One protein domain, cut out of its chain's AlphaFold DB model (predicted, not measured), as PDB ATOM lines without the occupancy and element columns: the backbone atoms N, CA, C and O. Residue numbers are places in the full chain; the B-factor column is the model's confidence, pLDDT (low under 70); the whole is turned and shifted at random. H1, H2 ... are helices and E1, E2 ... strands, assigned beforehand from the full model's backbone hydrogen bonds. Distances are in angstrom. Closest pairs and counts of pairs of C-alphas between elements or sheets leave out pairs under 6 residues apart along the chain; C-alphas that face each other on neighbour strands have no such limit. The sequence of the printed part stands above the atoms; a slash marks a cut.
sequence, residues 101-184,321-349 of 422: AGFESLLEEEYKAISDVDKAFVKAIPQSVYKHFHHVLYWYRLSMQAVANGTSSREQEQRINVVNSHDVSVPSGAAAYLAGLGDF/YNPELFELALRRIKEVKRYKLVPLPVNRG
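Overview. This is residues 101 to 184 and 321 to 349 of the 422 residues of an uncharacterized protein of Bombyx mori (UniProt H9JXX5). One long helix, H3, runs through the domain with other helices packed round it: H1 and H5 side by side, H6 crosswise near its beginning, and H4 folded back on its last half. A small two-stranded ladder, E1 and E2, packs on H5 and H6, while the short H2 makes a corner with H1 at one end of the long axis. The printed part has 113 residues, with six named helices and two named strands in the order H1 H2 H3 H4 E1 H5 H6 E2; the sheet is antiparallel, order E1 - E2, and the class is mostly helix. The whole is compact, with a radius of gyration of the C-alphas of 14.0 A and spans of 44 by 29 by 22 A.

Along the chain. The strands are E1, residues 169 to 171, with C-alpha 169 at (272.813, 199.416, 262.827), and E2, residues 341 to 343, with C-alpha 343 at (273.164, 203.396, 264.373). H5 is residues 172 to 179, and H6 is residues 323 to 335, 18.3 A long. H3, residues 127 to 149, is 33.3 A long. H1, residues 101 to 117, is 24.9 A long and begins at C-alpha 101 at (274.541, 187.778, 281.445). H2 is residues 119 to 124, and H4 is residues 154 to 164, 15.3 A long.

Arrangement. E1 and E2 are antiparallel neighbours, with N 170 and O 342 at 3.0 A and N 342 and O 170 at 2.9 A, within hydrogen-bond range. The closest C-alphas of H5 and E2, Ser 172 and Val 342, are 5.5 A apart; those of H6 and E1, Lys 334 and Ser 169, are 7.1 A apart. H3 is the hub, touching four helices. Its residues 134 to 141 alone touch H5, at a shallow tilt of 28 degrees, the same way, closest C-alphas Tyr 138 and Leu 178, 6.4 A. Its residues 129 to 133 alone touch H6, about perpendicular at 76 degrees, closest C-alphas Phe 133 and Phe 326, 5.6 A. H4 touches residues 137 to 147 of H3 alone, at a steep tilt of 61 degrees, closest C-alphas Ser 143 and Gln 156, 5.1 A. H1 touches H3 with residues 104 to 111 alone, at a steep tilt of 46 degrees, closest C-alphas Leu 107 and Lys 131, 6.7 A. H1 touches H5 with residues 103 to 110 alone, at a shallow tilt of 23 degrees, opposite ways, closest C-alphas Leu 107 and Ala 174, 7.0 A. H1 and H2 only just touch, only at the corner, with 3 pairs of C-alphas within 8 A, the closest Ser 115 and Val 122, 5.9 A. H4 and H6 are apart. Every O i to N i+4 pair is within hydrogen-bond range in H1, H3, H4, H5 and H6; in H2, 1 of 2 is.

Size, cuts and confidence. The C-alphas farthest apart, of Lys 119 and Gly 150, are 43.9 A from each other. Residues 185 to 320 are not printed, and C-alphas 184 and 321 are 28.7 A apart across the cut, on the link from H5 to H6. The links that are printed whole are tight. The mean pLDDT of the printed part is 86.7, and residues 347 to 349 are under 70.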
ATOM      1  N   ALA A 101     275.753 188.556 281.194       76.56
ATOM      2  CA  ALA A 101     274.541 187.778 281.445       76.56
ATOM      3  C   ALA A 101     273.286 188.665 281.333       76.56
ATOM      4  O   ALA A 101     272.275 188.254 280.746       76.56
ATOM      5  N   GLY A 102     273.376 189.918 281.798       79.12
ATOM      6  CA  GLY A 102     272.351 190.936 281.557       79.12
ATOM      7  C   GLY A 102     272.133 191.209 280.063       79.12
ATOM      8  O   GLY A 102     270.994 191.327 279.605       79.12
ATOM      9  N   PHE A 103     273.215 191.229 279.278       86.88
ATOM     10  CA  PHE A 103     273.147 191.428 277.832       86.88
ATOM     11  C   PHE A 103     272.488 190.244 277.118       86.88
ATOM     12  O   PHE A 103     271.649 190.446 276.246       86.88
ATOM     13  N   GLU A 104     272.794 189.004 277.501       85.88
ATOM     14  CA  GLU A 104     272.184 187.825 276.877       85.88
ATOM     15  C   GLU A 104     270.673 187.762 277.062       85.88
ATOM     16  O   GLU A 104     269.948 187.477 276.106       85.88
ATOM     17  N   SER A 105     270.210 188.041 278.281       85.19
ATOM     18  CA  SER A 105     268.785 188.047 278.615       85.19
ATOM     19  C   SER A 105     268.048 189.092 277.774       85.19
ATOM     20  O   SER A 105     267.021 188.796 277.160       85.19
ATOM     21  N   LEU A 106     268.648 190.280 277.633       90.00
ATOM     22  CA  LEU A 106     268.145 191.336 276.758       90.00
ATOM     23  C   LEU A 106     268.050 190.873 275.295       90.00
ATOM     24  O   LEU A 106     267.037 191.115 274.642       90.00
ATOM     25  N   LEU A 107     269.071 190.188 274.770       92.06
ATOM     26  CA  LEU A 107     269.074 189.706 273.384       92.06
ATOM     27  C   LEU A 107     268.012 188.631 273.124       92.06
ATOM     28  O   LEU A 107     267.478 188.558 272.016       92.06
ATOM     29  N   GLU A 108     267.713 187.779 274.105       92.56
ATOM     30  CA  GLU A 108     266.644 186.781 273.992       92.56
ATOM     31  C   GLU A 108     265.266 187.436 273.896       92.56
ATOM     32  O   GLU A 108     264.485 187.099 272.998       92.56
ATOM     33  N   GLU A 109     264.987 188.398 274.776       94.12
ATOM     34  CA  GLU A 109     263.740 189.161 274.766       94.12
ATOM     35  C   GLU A 109     263.599 190.008 273.502       94.12
ATOM     36  O   GLU A 109     262.531 190.048 272.891       94.12
ATOM     37  N   GLU A 110     264.683 190.644 273.062       94.81
ATOM     38  CA  GLU A 110     264.691 191.469 271.860       94.81
ATOM     39  C   GLU A 110     264.483 190.629 270.596       94.81
ATOM     40  O   GLU A 110     263.667 190.982 269.742       94.81
ATOM     41  N   TYR A 111     265.140 189.468 270.494       95.38
ATOM     42  CA  TYR A 111     264.909 188.531 269.396       95.38
ATOM     43  C   TYR A 111     263.451 188.059 269.366       95.38
ATOM     44  O   TYR A 111     262.843 187.986 268.295       95.38
ATOM     45  N   LYS A 112     262.866 187.784 270.539       95.69
ATOM     46  CA  LYS A 112     261.449 187.435 270.664       95.69
ATOM     47  C   LYS A 112     260.548 188.589 270.207       95.69
ATOM     48  O   LYS A 112     259.668 188.369 269.378       95.69
ATOM     49  N   ALA A 113     260.814 189.817 270.643       94.12
ATOM     50  CA  ALA A 113     260.055 190.995 270.228       94.12
ATOM     51  C   ALA A 113     260.114 191.222 268.706       94.12
ATOM     52  O   ALA A 113     259.091 191.493 268.077       94.12
ATOM     53  N   ILE A 114     261.287 191.048 268.086       92.94
ATOM     54  CA  ILE A 114     261.433 191.104 266.623       92.94
ATOM     55  C   ILE A 114     260.649 189.961 265.966       92.94
ATOM     56  O   ILE A 114     259.958 190.189 264.974       92.94
ATOM     57  N   SER A 115     260.706 188.750 266.527       93.50
ATOM     58  CA  SER A 115     260.004 187.579 265.990       93.50
ATOM     59  C   SER A 115     258.481 187.713 265.978       93.50
ATOM     60  O   SER A 115     257.827 187.215 265.057       93.50
ATOM     61  N   ASP A 116     257.928 188.415 266.968       93.38
ATOM     62  CA  ASP A 116     256.493 188.668 267.085       93.38
ATOM     63  C   ASP A 116     256.009 189.664 266.016       93.38
ATOM     64  O   ASP A 116     254.887 189.549 265.513       93.38
ATOM     65  N   VAL A 117     256.870 190.608 265.616       94.19
ATOM     66  CA  VAL A 117     256.578 191.625 264.594       94.19
ATOM     67  C   VAL A 117     256.861 191.116 263.177       94.19
ATOM     68  O   VAL A 117     256.079 191.383 262.260       94.19
ATOM     69  N   ASP A 118     257.953 190.371 262.985       93.94
ATOM     70  CA  ASP A 118     258.413 189.879 261.686       93.94
ATOM     71  C   ASP A 118     258.738 188.374 261.717       93.94
ATOM     72  O   ASP A 118     259.854 187.925 261.984       93.94
ATOM     73  N   LYS A 119     257.750 187.557 261.336       93.56
ATOM     74  CA  LYS A 119     257.912 186.097 261.225       93.56
ATOM     75  C   LYS A 119     258.878 185.670 260.113       93.56
ATOM     76  O   LYS A 119     259.332 184.522 260.121       93.56
ATOM     77  N   ALA A 120     259.158 186.526 259.126       92.50
ATOM     78  CA  ALA A 120     260.126 186.215 258.076       92.50
ATOM     79  C   ALA A 120     261.560 186.301 258.613       92.50
ATOM     80  O   ALA A 120     262.401 185.495 258.209       92.50
ATOM     81  N   PHE A 121     261.806 187.188 259.582       92.50
ATOM     82  CA  PHE A 121     263.093 187.326 260.257       92.50
ATOM     83  C   PHE A 121     263.556 186.012 260.898       92.50
ATOM     84  O   PHE A 121     264.648 185.538 260.599       92.50
ATOM     85  N   VAL A 122     262.690 185.351 261.676       92.50
ATOM     86  CA  VAL A 122     263.000 184.068 262.350       92.50
ATOM     87  C   VAL A 122     263.343 182.955 261.363       92.50
ATOM     88  O   VAL A 122     264.156 182.078 261.648       92.50
ATOM     89  N   LYS A 123     262.705 182.961 260.188       91.50
ATOM     90  CA  LYS A 123     263.001 181.983 259.134       91.50
ATOM     91  C   LYS A 123     264.353 182.250 258.475       91.50
ATOM     92  O   LYS A 123     264.957 181.313 257.962       91.50
ATOM     93  N   ALA A 124     264.790 183.506 258.454       91.88
ATOM     94  CA  ALA A 124     266.016 183.937 257.799       91.88
ATOM     95  C   ALA A 124     267.245 183.859 258.716       91.88
ATOM     96  O   ALA A 124     268.308 183.450 258.254       91.88
ATOM     97  N   ILE A 125     267.112 184.234 259.991       90.56
ATOM     98  CA  ILE A 125     268.208 184.256 260.963       90.56
ATOM     99  C   ILE A 125     267.850 183.370 262.156       90.56
ATOM    100  O   ILE A 125     266.918 183.693 262.885       90.56
ATOM    101  N   PRO A 126     268.606 182.292 262.419       91.25
ATOM    102  CA  PRO A 126     268.500 181.563 263.677       91.25
ATOM    103  C   PRO A 126     268.937 182.424 264.868       91.25
ATOM    104  O   PRO A 126     269.926 183.154 264.778       91.25
ATOM    105  N   GLN A 127     268.290 182.256 266.023       89.56
ATOM    106  CA  GLN A 127     268.605 182.999 267.252       89.56
ATOM    107  C   GLN A 127     270.094 182.947 267.634       89.56
ATOM    108  O   GLN A 127     270.654 183.940 268.084       89.56
ATOM    109  N   SER A 128     270.778 181.824 267.405       83.62
ATOM    110  CA  SER A 128     272.214 181.707 267.684       83.62
ATOM    111  C   SER A 128     273.084 182.618 266.814       83.62
ATOM    112  O   SER A 128     274.095 183.125 267.287       83.62
ATOM    113  N   VAL A 129     272.701 182.841 265.551       83.69
ATOM    114  CA  VAL A 129     273.407 183.765 264.646       83.69
ATOM    115  C   VAL A 129     273.162 185.205 265.090       83.69
ATOM    116  O   VAL A 129     274.097 185.999 265.128       83.69
ATOM    117  N   TYR A 130     271.930 185.519 265.502       89.69
ATOM    118  CA  TYR A 130     271.583 186.820 266.075       89.69
ATOM    119  C   TYR A 130     272.388 187.133 267.343       89.69
ATOM    120  O   TYR A 130     272.961 188.217 267.456       89.69
ATOM    121  N   LYS A 131     272.486 186.172 268.272       87.12
ATOM    122  CA  LYS A 131     273.307 186.297 269.485       87.12
ATOM    123  C   LYS A 131     274.789 186.464 269.155       87.12
ATOM    124  O   LYS A 131     275.425 187.375 269.670       87.12
ATOM    125  N   HIS A 132     275.327 185.639 268.252       83.31
ATOM    126  CA  HIS A 132     276.723 185.748 267.823       83.31
ATOM    127  C   HIS A 132     277.039 187.140 267.261       83.31
ATOM    128  O   HIS A 132     278.019 187.753 267.676       83.31
ATOM    129  N   PHE A 133     276.183 187.670 266.381       90.19
ATOM    130  CA  PHE A 133     276.323 189.024 265.845       90.19
ATOM    131  C   PHE A 133     276.407 190.081 266.959       90.19
ATOM    132  O   PHE A 133     277.329 190.893 266.962       90.19
ATOM    133  N   HIS A 134     275.511 190.037 267.947       90.94
ATOM    134  CA  HIS A 134     275.519 191.004 269.048       90.94
ATOM    135  C   HIS A 134     276.709 190.835 269.991       90.94
ATOM    136  O   HIS A 134     277.248 191.831 270.465       90.94
ATOM    137  N   HIS A 135     277.183 189.611 270.219       87.25
ATOM    138  CA  HIS A 135     278.411 189.385 270.978       87.25
ATOM    139  C   HIS A 135     279.637 189.955 270.262       87.25
ATOM    140  O   HIS A 135     280.477 190.572 270.908       87.25
ATOM    141  N   VAL A 136     279.730 189.840 268.932       86.94
ATOM    142  CA  VAL A 136     280.801 190.508 268.168       86.94
ATOM    143  C   VAL A 136     280.768 192.025 268.392       86.94
ATOM    144  O   VAL A 136     281.821 192.638 268.558       86.94
ATOM    145  N   LEU A 137     279.576 192.628 268.458       90.69
ATOM    146  CA  LEU A 137     279.424 194.059 268.737       90.69
ATOM    147  C   LEU A 137     279.740 194.437 270.188       90.69
ATOM    148  O   LEU A 137     280.348 195.479 270.418       90.69
ATOM    149  N   TYR A 138     279.394 193.582 271.149       89.25
ATOM    150  CA  TYR A 138     279.812 193.719 272.544       89.25
ATOM    151  C   TYR A 138     281.338 193.775 272.647       89.25
ATOM    152  O   TYR A 138     281.903 194.745 273.147       89.25
ATOM    153  N   TRP A 139     282.018 192.803 272.038       85.81
ATOM    154  CA  TRP A 139     283.477 192.759 271.975       85.81
ATOM    155  C   TRP A 139     284.093 193.958 271.271       85.81
ATOM    156  O   TRP A 139     285.149 194.439 271.679       85.81
ATOM    157  N   TYR A 140     283.468 194.421 270.193       89.56
ATOM    158  CA  TYR A 140     283.891 195.629 269.502       89.56
ATOM    159  C   TYR A 140     283.857 196.847 270.434       89.56
ATOM    160  O   TYR A 140     284.829 197.598 270.459       89.56
ATOM    161  N   ARG A 141     282.811 197.006 271.256       89.12
ATOM    162  CA  ARG A 141     282.726 198.108 272.229       89.12
ATOM    163  C   ARG A 141     283.814 198.024 273.293       89.12
ATOM    164  O   ARG A 141     284.487 199.025 273.516       89.12
ATOM    165  N   LEU A 142     284.062 196.838 273.849       87.12
ATOM    166  CA  LEU A 142     285.169 196.646 274.795       87.12
ATOM    167  C   LEU A 142     286.528 196.955 274.160       87.12
ATOM    168  O   LEU A 142     287.378 197.604 274.756       87.12
ATOM    169  N   SER A 143     286.712 196.559 272.898       88.00
ATOM    170  CA  SER A 143     287.937 196.856 272.149       88.00
ATOM    171  C   SER A 143     288.130 198.367 271.979       88.00
ATOM    172  O   SER A 143     289.242 198.865 272.132       88.00
ATOM    173  N   MET A 144     287.061 199.115 271.677       88.56
ATOM    174  CA  MET A 144     287.129 200.578 271.575       88.56
ATOM    175  C   MET A 144     287.534 201.235 272.897       88.56
ATOM    176  O   MET A 144     288.280 202.214 272.875       88.56
ATOM    177  N   GLN A 145     287.049 200.711 274.024       87.19
ATOM    178  CA  GLN A 145     287.411 201.192 275.355       87.19
ATOM    179  C   GLN A 145     288.883 200.903 275.665       87.19
ATOM    180  O   GLN A 145     289.607 201.817 276.042       87.19
ATOM    181  N   ALA A 146     289.363 199.688 275.385       85.19
ATOM    182  CA  ALA A 146     290.776 199.342 275.542       85.19
ATOM    183  C   ALA A 146     291.696 200.260 274.710       85.19
ATOM    184  O   ALA A 146     292.726 200.724 275.196       85.19
ATOM    185  N   VAL A 147     291.303 200.601 273.474       88.31
ATOM    186  CA  VAL A 147     292.044 201.576 272.646       88.31
ATOM    187  C   VAL A 147     292.034 202.964 273.287       88.31
ATOM    188  O   VAL A 147     293.064 203.635 273.308       88.31
ATOM    189  N   ALA A 148     290.889 203.410 273.811       86.81
ATOM    190  CA  ALA A 148     290.783 204.709 274.477       86.81
ATOM    191  C   ALA A 148     291.661 204.790 275.737       86.81
ATOM    192  O   ALA A 148     292.238 205.844 276.006       86.81
ATOM    193  N   ASN A 149     291.809 203.670 276.443       84.56
ATOM    194  CA  ASN A 149     292.607 203.550 277.660       84.56
ATOM    195  C   ASN A 149     294.097 203.278 277.380       84.56
ATOM    196  O   ASN A 149     294.907 203.284 278.303       84.56
ATOM    197  N   GLY A 150     294.481 203.072 276.113       88.12
ATOM    198  CA  GLY A 150     295.860 202.764 275.724       88.12
ATOM    199  C   GLY A 150     296.311 201.350 276.105       88.12
ATOM    200  O   GLY A 150     297.511 201.083 276.139       88.12
ATOM    201  N   THR A 151     295.369 200.450 276.391       85.62
ATOM    202  CA  THR A 151     295.606 199.054 276.798       85.62
ATOM    203  C   THR A 151     295.277 198.051 275.691       85.62
ATOM    204  O   THR A 151     295.300 196.841 275.918       85.62
ATOM    205  N   SER A 152     294.969 198.522 274.479       87.31
ATOM    206  CA  SER A 152     294.518 197.658 273.392       87.31
ATOM    207  C   SER A 152     295.586 196.710 272.857       87.31
ATOM    208  O   SER A 152     296.740 197.076 272.637       87.31
ATOM    209  N   SER A 153     295.159 195.494 272.528       84.75
ATOM    210  CA  SER A 153     295.943 194.537 271.749       84.75
ATOM    211  C   SER A 153     295.778 194.749 270.237       84.75
ATOM    212  O   SER A 153     294.764 195.259 269.754       84.75
ATOM    213  N   ARG A 154     296.744 194.253 269.452       81.56
ATOM    214  CA  ARG A 154     296.695 194.276 267.975       81.56
ATOM    215  C   ARG A 154     295.426 193.624 267.408       81.56
ATOM    216  O   ARG A 154     294.907 194.059 266.385       81.56
ATOM    217  N   GLU A 155     294.925 192.570 268.048       77.44
ATOM    218  CA  GLU A 155     293.714 191.870 267.603       77.44
ATOM    219  C   GLU A 155     292.440 192.687 267.854       77.44
ATOM    220  O   GLU A 155     291.523 192.677 267.028       77.44
ATOM    221  N   GLN A 156     292.386 193.425 268.968       84.81
ATOM    222  CA  GLN A 156     291.300 194.365 269.256       84.81
ATOM    223  C   GLN A 156     291.261 195.481 268.204       84.81
ATOM    224  O   GLN A 156     290.196 195.761 267.654       84.81
ATOM    225  N   GLU A 157     292.412 196.043 267.834       86.38
ATOM    226  CA  GLU A 157     292.509 197.039 266.757       86.38
ATOM    227  C   GLU A 157     292.061 196.486 265.397       86.38
ATOM    228  O   GLU A 157     291.275 197.118 264.687       86.38
ATOM    229  N   GLN A 158     292.502 195.276 265.032       82.94
ATOM    230  CA  GLN A 158     292.055 194.615 263.801       82.94
ATOM    231  C   GLN A 158     290.539 194.420 263.784       82.94
ATOM    232  O   GLN A 158     289.895 194.691 262.771       82.94
ATOM    233  N   ARG A 159     289.948 194.002 264.907       83.44
ATOM    234  CA  ARG A 159     288.495 193.854 265.024       83.44
ATOM    235  C   ARG A 159     287.771 195.181 264.863       83.44
ATOM    236  O   ARG A 159     286.763 195.226 264.163       83.44
ATOM    237  N   ILE A 160     288.274 196.247 265.481       88.94
ATOM    238  CA  ILE A 160     287.715 197.592 265.322       88.94
ATOM    239  C   ILE A 160     287.703 197.983 263.847       88.94
ATOM    240  O   ILE A 160     286.673 198.431 263.355       88.94
ATOM    241  N   ASN A 161     288.791 197.733 263.117       88.25
ATOM    242  CA  ASN A 161     288.867 198.019 261.684       88.25
ATOM    243  C   ASN A 161     287.855 197.203 260.865       88.25
ATOM    244  O   ASN A 161     287.217 197.746 259.964       88.25
ATOM    245  N   VAL A 162     287.670 195.921 261.198       86.31
ATOM    246  CA  VAL A 162     286.687 195.047 260.534       86.31
ATOM    247  C   VAL A 162     285.253 195.510 260.793       86.31
ATOM    248  O   VAL A 162     284.440 195.516 259.877       86.31
ATOM    249  N   VAL A 163     284.910 195.911 262.014       88.69
ATOM    250  CA  VAL A 163     283.542 196.364 262.319       88.69
ATOM    251  C   VAL A 163     283.295 197.773 261.771       88.69
ATOM    252  O   VAL A 163     282.234 198.018 261.206       88.69
ATOM    253  N   ASN A 164     284.285 198.670 261.839       90.12
ATOM    254  CA  ASN A 164     284.196 200.033 261.301       90.12
ATOM    255  C   ASN A 164     284.072 200.086 259.772       90.12
ATOM    256  O   ASN A 164     283.606 201.093 259.243       90.12
ATOM    257  N   SER A 165     284.479 199.038 259.049       88.75
ATOM    258  CA  SER A 165     284.266 198.966 257.597       88.75
ATOM    259  C   SER A 165     282.800 198.717 257.219       88.75
ATOM    260  O   SER A 165     282.439 198.840 256.049       88.75
ATOM    261  N   HIS A 166     281.946 198.404 258.199       90.00
ATOM    262  CA  HIS A 166     280.525 198.163 258.014       90.00
ATOM    263  C   HIS A 166     279.692 199.315 258.584       90.00
ATOM    264  O   HIS A 166     279.946 199.831 259.668       90.00
ATOM    265  N   ASP A 167     278.615 199.669 257.886       90.75
ATOM    266  CA  ASP A 167     277.567 200.528 258.439       90.75
ATOM    267  C   ASP A 167     276.699 199.702 259.405       90.75
ATOM    268  O   ASP A 167     275.760 199.013 258.987       90.75
ATOM    269  N   VAL A 168     277.071 199.696 260.687       90.88
ATOM    270  CA  VAL A 168     276.423 198.882 261.721       90.88
ATOM    271  C   VAL A 168     275.229 199.609 262.333       90.88
ATOM    272  O   VAL A 168     275.357 200.628 263.009       90.88
ATOM    273  N   SER A 169     274.047 199.024 262.146       90.50
ATOM    274  CA  SER A 169     272.813 199.416 262.827       90.50
ATOM    275  C   SER A 169     272.297 198.244 263.644       90.50
ATOM    276  O   SER A 169     272.269 197.115 263.150       90.50
ATOM    277  N   VAL A 170     271.872 198.518 264.873       91.81
ATOM    278  CA  VAL A 170     271.347 197.502 265.787       91.81
ATOM    279  C   VAL A 170     269.968 197.890 266.314       91.81
ATOM    280  O   VAL A 170     269.602 199.070 266.314       91.81
ATOM    281  N   PRO A 171     269.185 196.907 266.767       91.88
ATOM    282  CA  PRO A 171     268.004 197.130 267.590       91.88
ATOM    283  C   PRO A 171     268.255 198.098 268.758       91.88
ATOM    284  O   PRO A 171     269.325 198.112 269.368       91.88
ATOM    285  N   SER A 172     267.272 198.953 269.063       88.12
ATOM    286  CA  SER A 172     267.458 200.045 270.027       88.12
ATOM    287  C   SER A 172     267.792 199.592 271.451       88.12
ATOM    288  O   SER A 172     268.457 200.342 272.163       88.12
ATOM    289  N   GLY A 173     267.325 198.410 271.874       88.44
ATOM    290  CA  GLY A 173     267.620 197.867 273.200       88.44
ATOM    291  C   GLY A 173     269.093 197.496 273.307       88.44
ATOM    292  O   GLY A 173     269.801 198.020 274.168       88.44
ATOM    293  N   ALA A 174     269.579 196.694 272.358       89.50
ATOM    294  CA  ALA A 174     270.998 196.366 272.258       89.50
ATOM    295  C   ALA A 174     271.886 197.613 272.099       89.50
ATOM    296  O   ALA A 174     272.904 197.719 272.779       89.50
ATOM    297  N   ALA A 175     271.498 198.591 271.268       88.50
ATOM    298  CA  ALA A 175     272.229 199.861 271.143       88.50
ATOM    299  C   ALA A 175     272.364 200.586 272.485       88.50
ATOM    300  O   ALA A 175     273.449 201.067 272.800       88.50
ATOM    301  N   ALA A 176     271.281 200.683 273.261       86.19
ATOM    302  CA  ALA A 176     271.294 201.364 274.552       86.19
ATOM    303  C   ALA A 176     272.211 200.658 275.558       86.19
ATOM    304  O   ALA A 176     272.977 201.326 276.248       86.19
ATOM    305  N   TYR A 177     272.186 199.322 275.593       89.19
ATOM    306  CA  TYR A 177     273.086 198.540 276.442       89.19
ATOM    307  C   TYR A 177     274.553 198.751 276.047       89.19
ATOM    308  O   TYR A 177     275.382 199.100 276.880       89.19
ATOM    309  N   LEU A 178     274.871 198.615 274.757       88.81
ATOM    310  CA  LEU A 178     276.227 198.790 274.223       88.81
ATOM    311  C   LEU A 178     276.755 200.225 274.379       88.81
ATOM    312  O   LEU A 178     277.963 200.432 274.506       88.81
ATOM    313  N   ALA A 179     275.865 201.218 274.359       86.25
ATOM    314  CA  ALA A 179     276.185 202.610 274.665       86.25
ATOM    315  C   ALA A 179     276.567 202.807 276.132       86.25
ATOM    316  O   ALA A 179     277.289 203.745 276.448       86.25
ATOM    317  N   GLY A 180     276.044 201.952 277.012       85.25
ATOM    318  CA  GLY A 180     276.339 201.981 278.430       85.25
ATOM    319  C   GLY A 180     277.613 201.245 278.838       85.25
ATOM    320  O   GLY A 180     277.996 201.303 279.999       85.25
ATOM    321  N   LEU A 181     278.275 200.555 277.913       85.88
ATOM    322  CA  LEU A 181     279.597 199.994 278.173       85.88
ATOM    323  C   LEU A 181     280.646 201.102 278.064       85.88
ATOM    324  O   LEU A 181     280.664 201.840 277.072       85.88
ATOM    325  N   GLY A 182     281.505 201.194 279.067       83.38
ATOM    326  CA  GLY A 182     282.584 202.155 279.151       83.38
ATOM    327  C   GLY A 182     282.836 202.628 280.574       83.38
ATOM    328  O   GLY A 182     281.969 202.557 281.447       83.38
ATOM    329  N   ASP A 183     284.006 203.223 280.763       81.56
ATOM    330  CA  ASP A 183     284.285 204.017 281.950       81.56
ATOM    331  C   ASP A 183     283.244 205.137 282.043       81.56
ATOM    332  O   ASP A 183     282.943 205.830 281.057       81.56
ATOM    333  N   PHE A 184     282.684 205.316 283.233       82.12
ATOM    334  CA  PHE A 184     281.783 206.424 283.507       82.12
ATOM    335  C   PHE A 184     282.324 207.257 284.658       82.12
ATOM    336  O   PHE A 184     282.921 206.764 285.611       82.12
ATOM    337  N   TYR A 321     285.651 184.782 264.515       72.25
ATOM    338  CA  TYR A 321     284.800 185.726 263.799       72.25
ATOM    339  C   TYR A 321     284.476 185.174 262.405       72.25
ATOM    340  O   TYR A 321     285.379 184.931 261.604       72.25
ATOM    341  N   ASN A 322     283.186 184.976 262.126       78.62
ATOM    342  CA  ASN A 322     282.714 184.543 260.820       78.62
ATOM    343  C   ASN A 322     282.108 185.749 260.074       78.62
ATOM    344  O   ASN A 322     280.988 186.158 260.408       78.62
ATOM    345  N   PRO A 323     282.814 186.318 259.076       78.50
ATOM    346  CA  PRO A 323     282.354 187.512 258.369       78.50
ATOM    347  C   PRO A 323     281.037 187.276 257.626       78.50
ATOM    348  O   PRO A 323     280.161 188.133 257.652       78.50
ATOM    349  N   GLU A 324     280.836 186.093 257.043       83.12
ATOM    350  CA  GLU A 324     279.621 185.779 256.283       83.12
ATOM    351  C   GLU A 324     278.377 185.763 257.177       83.12
ATOM    352  O   GLU A 324     277.323 186.283 256.805       83.12
ATOM    353  N   LEU A 325     278.491 185.192 258.382       81.19
ATOM    354  CA  LEU A 325     277.399 185.190 259.358       81.19
ATOM    355  C   LEU A 325     277.126 186.593 259.902       81.19
ATOM    356  O   LEU A 325     275.964 186.955 260.094       81.19
ATOM    357  N   PHE A 326     278.182 187.374 260.130       85.81
ATOM    358  CA  PHE A 326     278.063 188.759 260.571       85.81
ATOM    359  C   PHE A 326     277.346 189.616 259.519       85.81
ATOM    360  O   PHE A 326     276.362 190.284 259.837       85.81
ATOM    361  N   GLU A 327     277.766 189.539 258.256       87.50
ATOM    362  CA  GLU A 327     277.135 190.244 257.137       87.50
ATOM    363  C   GLU A 327     275.694 189.787 256.890       87.50
ATOM    364  O   GLU A 327     274.817 190.614 256.617       87.50
ATOM    365  N   LEU A 328     275.421 188.482 257.000       87.19
ATOM    366  CA  LEU A 328     274.070 187.937 256.888       87.19
ATOM    367  C   LEU A 328     273.157 188.530 257.965       87.19
ATOM    368  O   LEU A 328     272.058 188.990 257.644       87.19
ATOM    369  N   ALA A 329     273.610 188.532 259.221       88.69
ATOM    370  CA  ALA A 329     272.860 189.105 260.330       88.69
ATOM    371  C   ALA A 329     272.627 190.606 260.120       88.69
ATOM    372  O   ALA A 329     271.485 191.061 260.173       88.69
ATOM    373  N   LEU A 330     273.686 191.348 259.783       89.88
ATOM    374  CA  LEU A 330     273.636 192.782 259.520       89.88
ATOM    375  C   LEU A 330     272.620 193.127 258.422       89.88
ATOM    376  O   LEU A 330     271.766 193.994 258.607       89.88
ATOM    377  N   ARG A 331     272.677 192.427 257.282       91.88
ATOM    378  CA  ARG A 331     271.762 192.639 256.152       91.88
ATOM    379  C   ARG A 331     270.314 192.409 256.562       91.88
ATOM    380  O   ARG A 331     269.454 193.236 256.280       91.88
ATOM    381  N   ARG A 332     270.045 191.298 257.245       90.44
ATOM    382  CA  ARG A 332     268.686 190.927 257.641       90.44
ATOM    383  C   ARG A 332     268.126 191.816 258.746       90.44
ATOM    384  O   ARG A 332     266.939 192.106 258.710       90.44
ATOM    385  N   ILE A 333     268.957 192.300 259.670       89.31
ATOM    386  CA  ILE A 333     268.551 193.305 260.663       89.31
ATOM    387  C   ILE A 333     268.094 194.585 259.958       89.31
ATOM    388  O   ILE A 333     267.020 195.086 260.270       89.31
ATOM    389  N   LYS A 334     268.835 195.064 258.948       90.56
ATOM    390  CA  LYS A 334     268.440 196.246 258.152       90.56
ATOM    391  C   LYS A 334     267.134 196.058 257.373       90.56
ATOM    392  O   LYS A 334     266.463 197.038 257.060       90.56
ATOM    393  N   GLU A 335     266.768 194.821 257.052       91.88
ATOM    394  CA  GLU A 335     265.519 194.499 256.356       91.88
ATOM    395  C   GLU A 335     264.292 194.485 257.284       91.88
ATOM    396  O   GLU A 335     263.168 194.531 256.772       91.88
ATOM    397  N   VAL A 336     264.474 194.451 258.614       88.38
ATOM    398  CA  VAL A 336     263.363 194.420 259.576       88.38
ATOM    399  C   VAL A 336     262.575 195.720 259.488       88.38
ATOM    400  O   VAL A 336     262.987 196.786 259.948       88.38
ATOM    401  N   LYS A 337     261.380 195.627 258.910       78.75
ATOM    402  CA  LYS A 337     260.447 196.750 258.839       78.75
ATOM    403  C   LYS A 337     259.707 196.843 260.167       78.75
ATOM    404  O   LYS A 337     259.260 195.831 260.692       78.75
ATOM    405  N   ARG A 338     259.486 198.069 260.654       83.31
ATOM    406  CA  ARG A 338     258.714 198.389 261.880       83.31
ATOM    407  C   ARG A 338     259.426 198.135 263.210       83.31
ATOM    408  O   ARG A 338     258.815 198.374 264.247       83.31
ATOM    409  N   TYR A 339     260.690 197.726 263.198       86.38
ATOM    410  CA  TYR A 339     261.510 197.722 264.406       86.38
ATOM    411  C   TYR A 339     262.447 198.929 264.402       86.38
ATOM    412  O   TYR A 339     262.981 199.304 263.357       86.38
ATOM    413  N   LYS A 340     262.619 199.580 265.556       89.62
ATOM    414  CA  LYS A 340     263.475 200.764 265.654       89.62
ATOM    415  C   LYS A 340     264.937 200.324 265.645       89.62
ATOM    416  O   LYS A 340     265.431 199.776 266.628       89.62
ATOM    417  N   LEU A 341     265.611 200.603 264.537       88.94
ATOM    418  CA  LEU A 341     267.053 200.457 264.417       88.94
ATOM    419  C   LEU A 341     267.726 201.783 264.752       88.94
ATOM    420  O   LEU A 341     267.228 202.855 264.399       88.94
ATOM    421  N   VAL A 342     268.845 201.699 265.455       89.00
ATOM    422  CA  VAL A 342     269.667 202.843 265.833       89.00
ATOM    423  C   VAL A 342     271.082 202.564 265.325       89.00
ATOM    424  O   VAL A 342     271.561 201.433 265.473       89.00
ATOM    425  N   PRO A 343     271.753 203.546 264.695       87.38
ATOM    426  CA  PRO A 343     273.164 203.396 264.373       87.38
ATOM    427  C   PRO A 343     273.938 203.137 265.662       87.38
ATOM    428  O   PRO A 343     273.637 203.735 266.700       87.38
ATOM    429  N   LEU A 344     274.915 202.234 265.613       81.44
ATOM    430  CA  LEU A 344     275.732 201.967 266.788       81.44
ATOM    431  C   LEU A 344     276.433 203.279 267.199       81.44
ATOM    432  O   LEU A 344     277.065 203.918 266.353       81.44
ATOM    433  N   PRO A 345     276.286 203.742 268.453       73.56
ATOM    434  CA  PRO A 345     276.826 205.030 268.847       73.56
ATOM    435  C   PRO A 345     278.346 205.014 268.729       73.56
ATOM    436  O   PRO A 345     279.022 204.151 269.280       73.56
ATOM    437  N   VAL A 346     278.884 206.016 268.038       70.50
ATOM    438  CA  VAL A 346     280.337 206.221 267.903       70.50
ATOM    439  C   VAL A 346     280.933 206.786 269.202       70.50
ATOM    440  O   VAL A 346     282.144 206.742 269.418       70.50
ATOM    441  N   ASN A 347     280.076 207.306 270.091       60.59
ATOM    442  CA  ASN A 347     280.486 207.922 271.347       60.59
ATOM    443  C   ASN A 347     281.146 206.906 272.288       60.59
ATOM    444  O   ASN A 347     280.726 205.749 272.399       60.59
ATOM    445  N   ARG A 348     282.209 207.392 272.936       55.25
ATOM    446  CA  ARG A 348     283.187 206.618 273.714       55.25
ATOM    447  C   ARG A 348     282.915 206.594 275.221       55.25
ATOM    448  O   ARG A 348     283.523 205.793 275.907       55.25
ATOM    449  N   GLY A 349     282.056 207.480 275.723       53.41
ATOM    450  CA  GLY A 349     281.675 207.508 277.137       53.41
ATOM    451  C   GLY A 349     280.417 206.683 277.375       53.41
ATOM    452  O   GLY A 349     279.543 206.666 276.500       53.41
TER     453      GLY A 349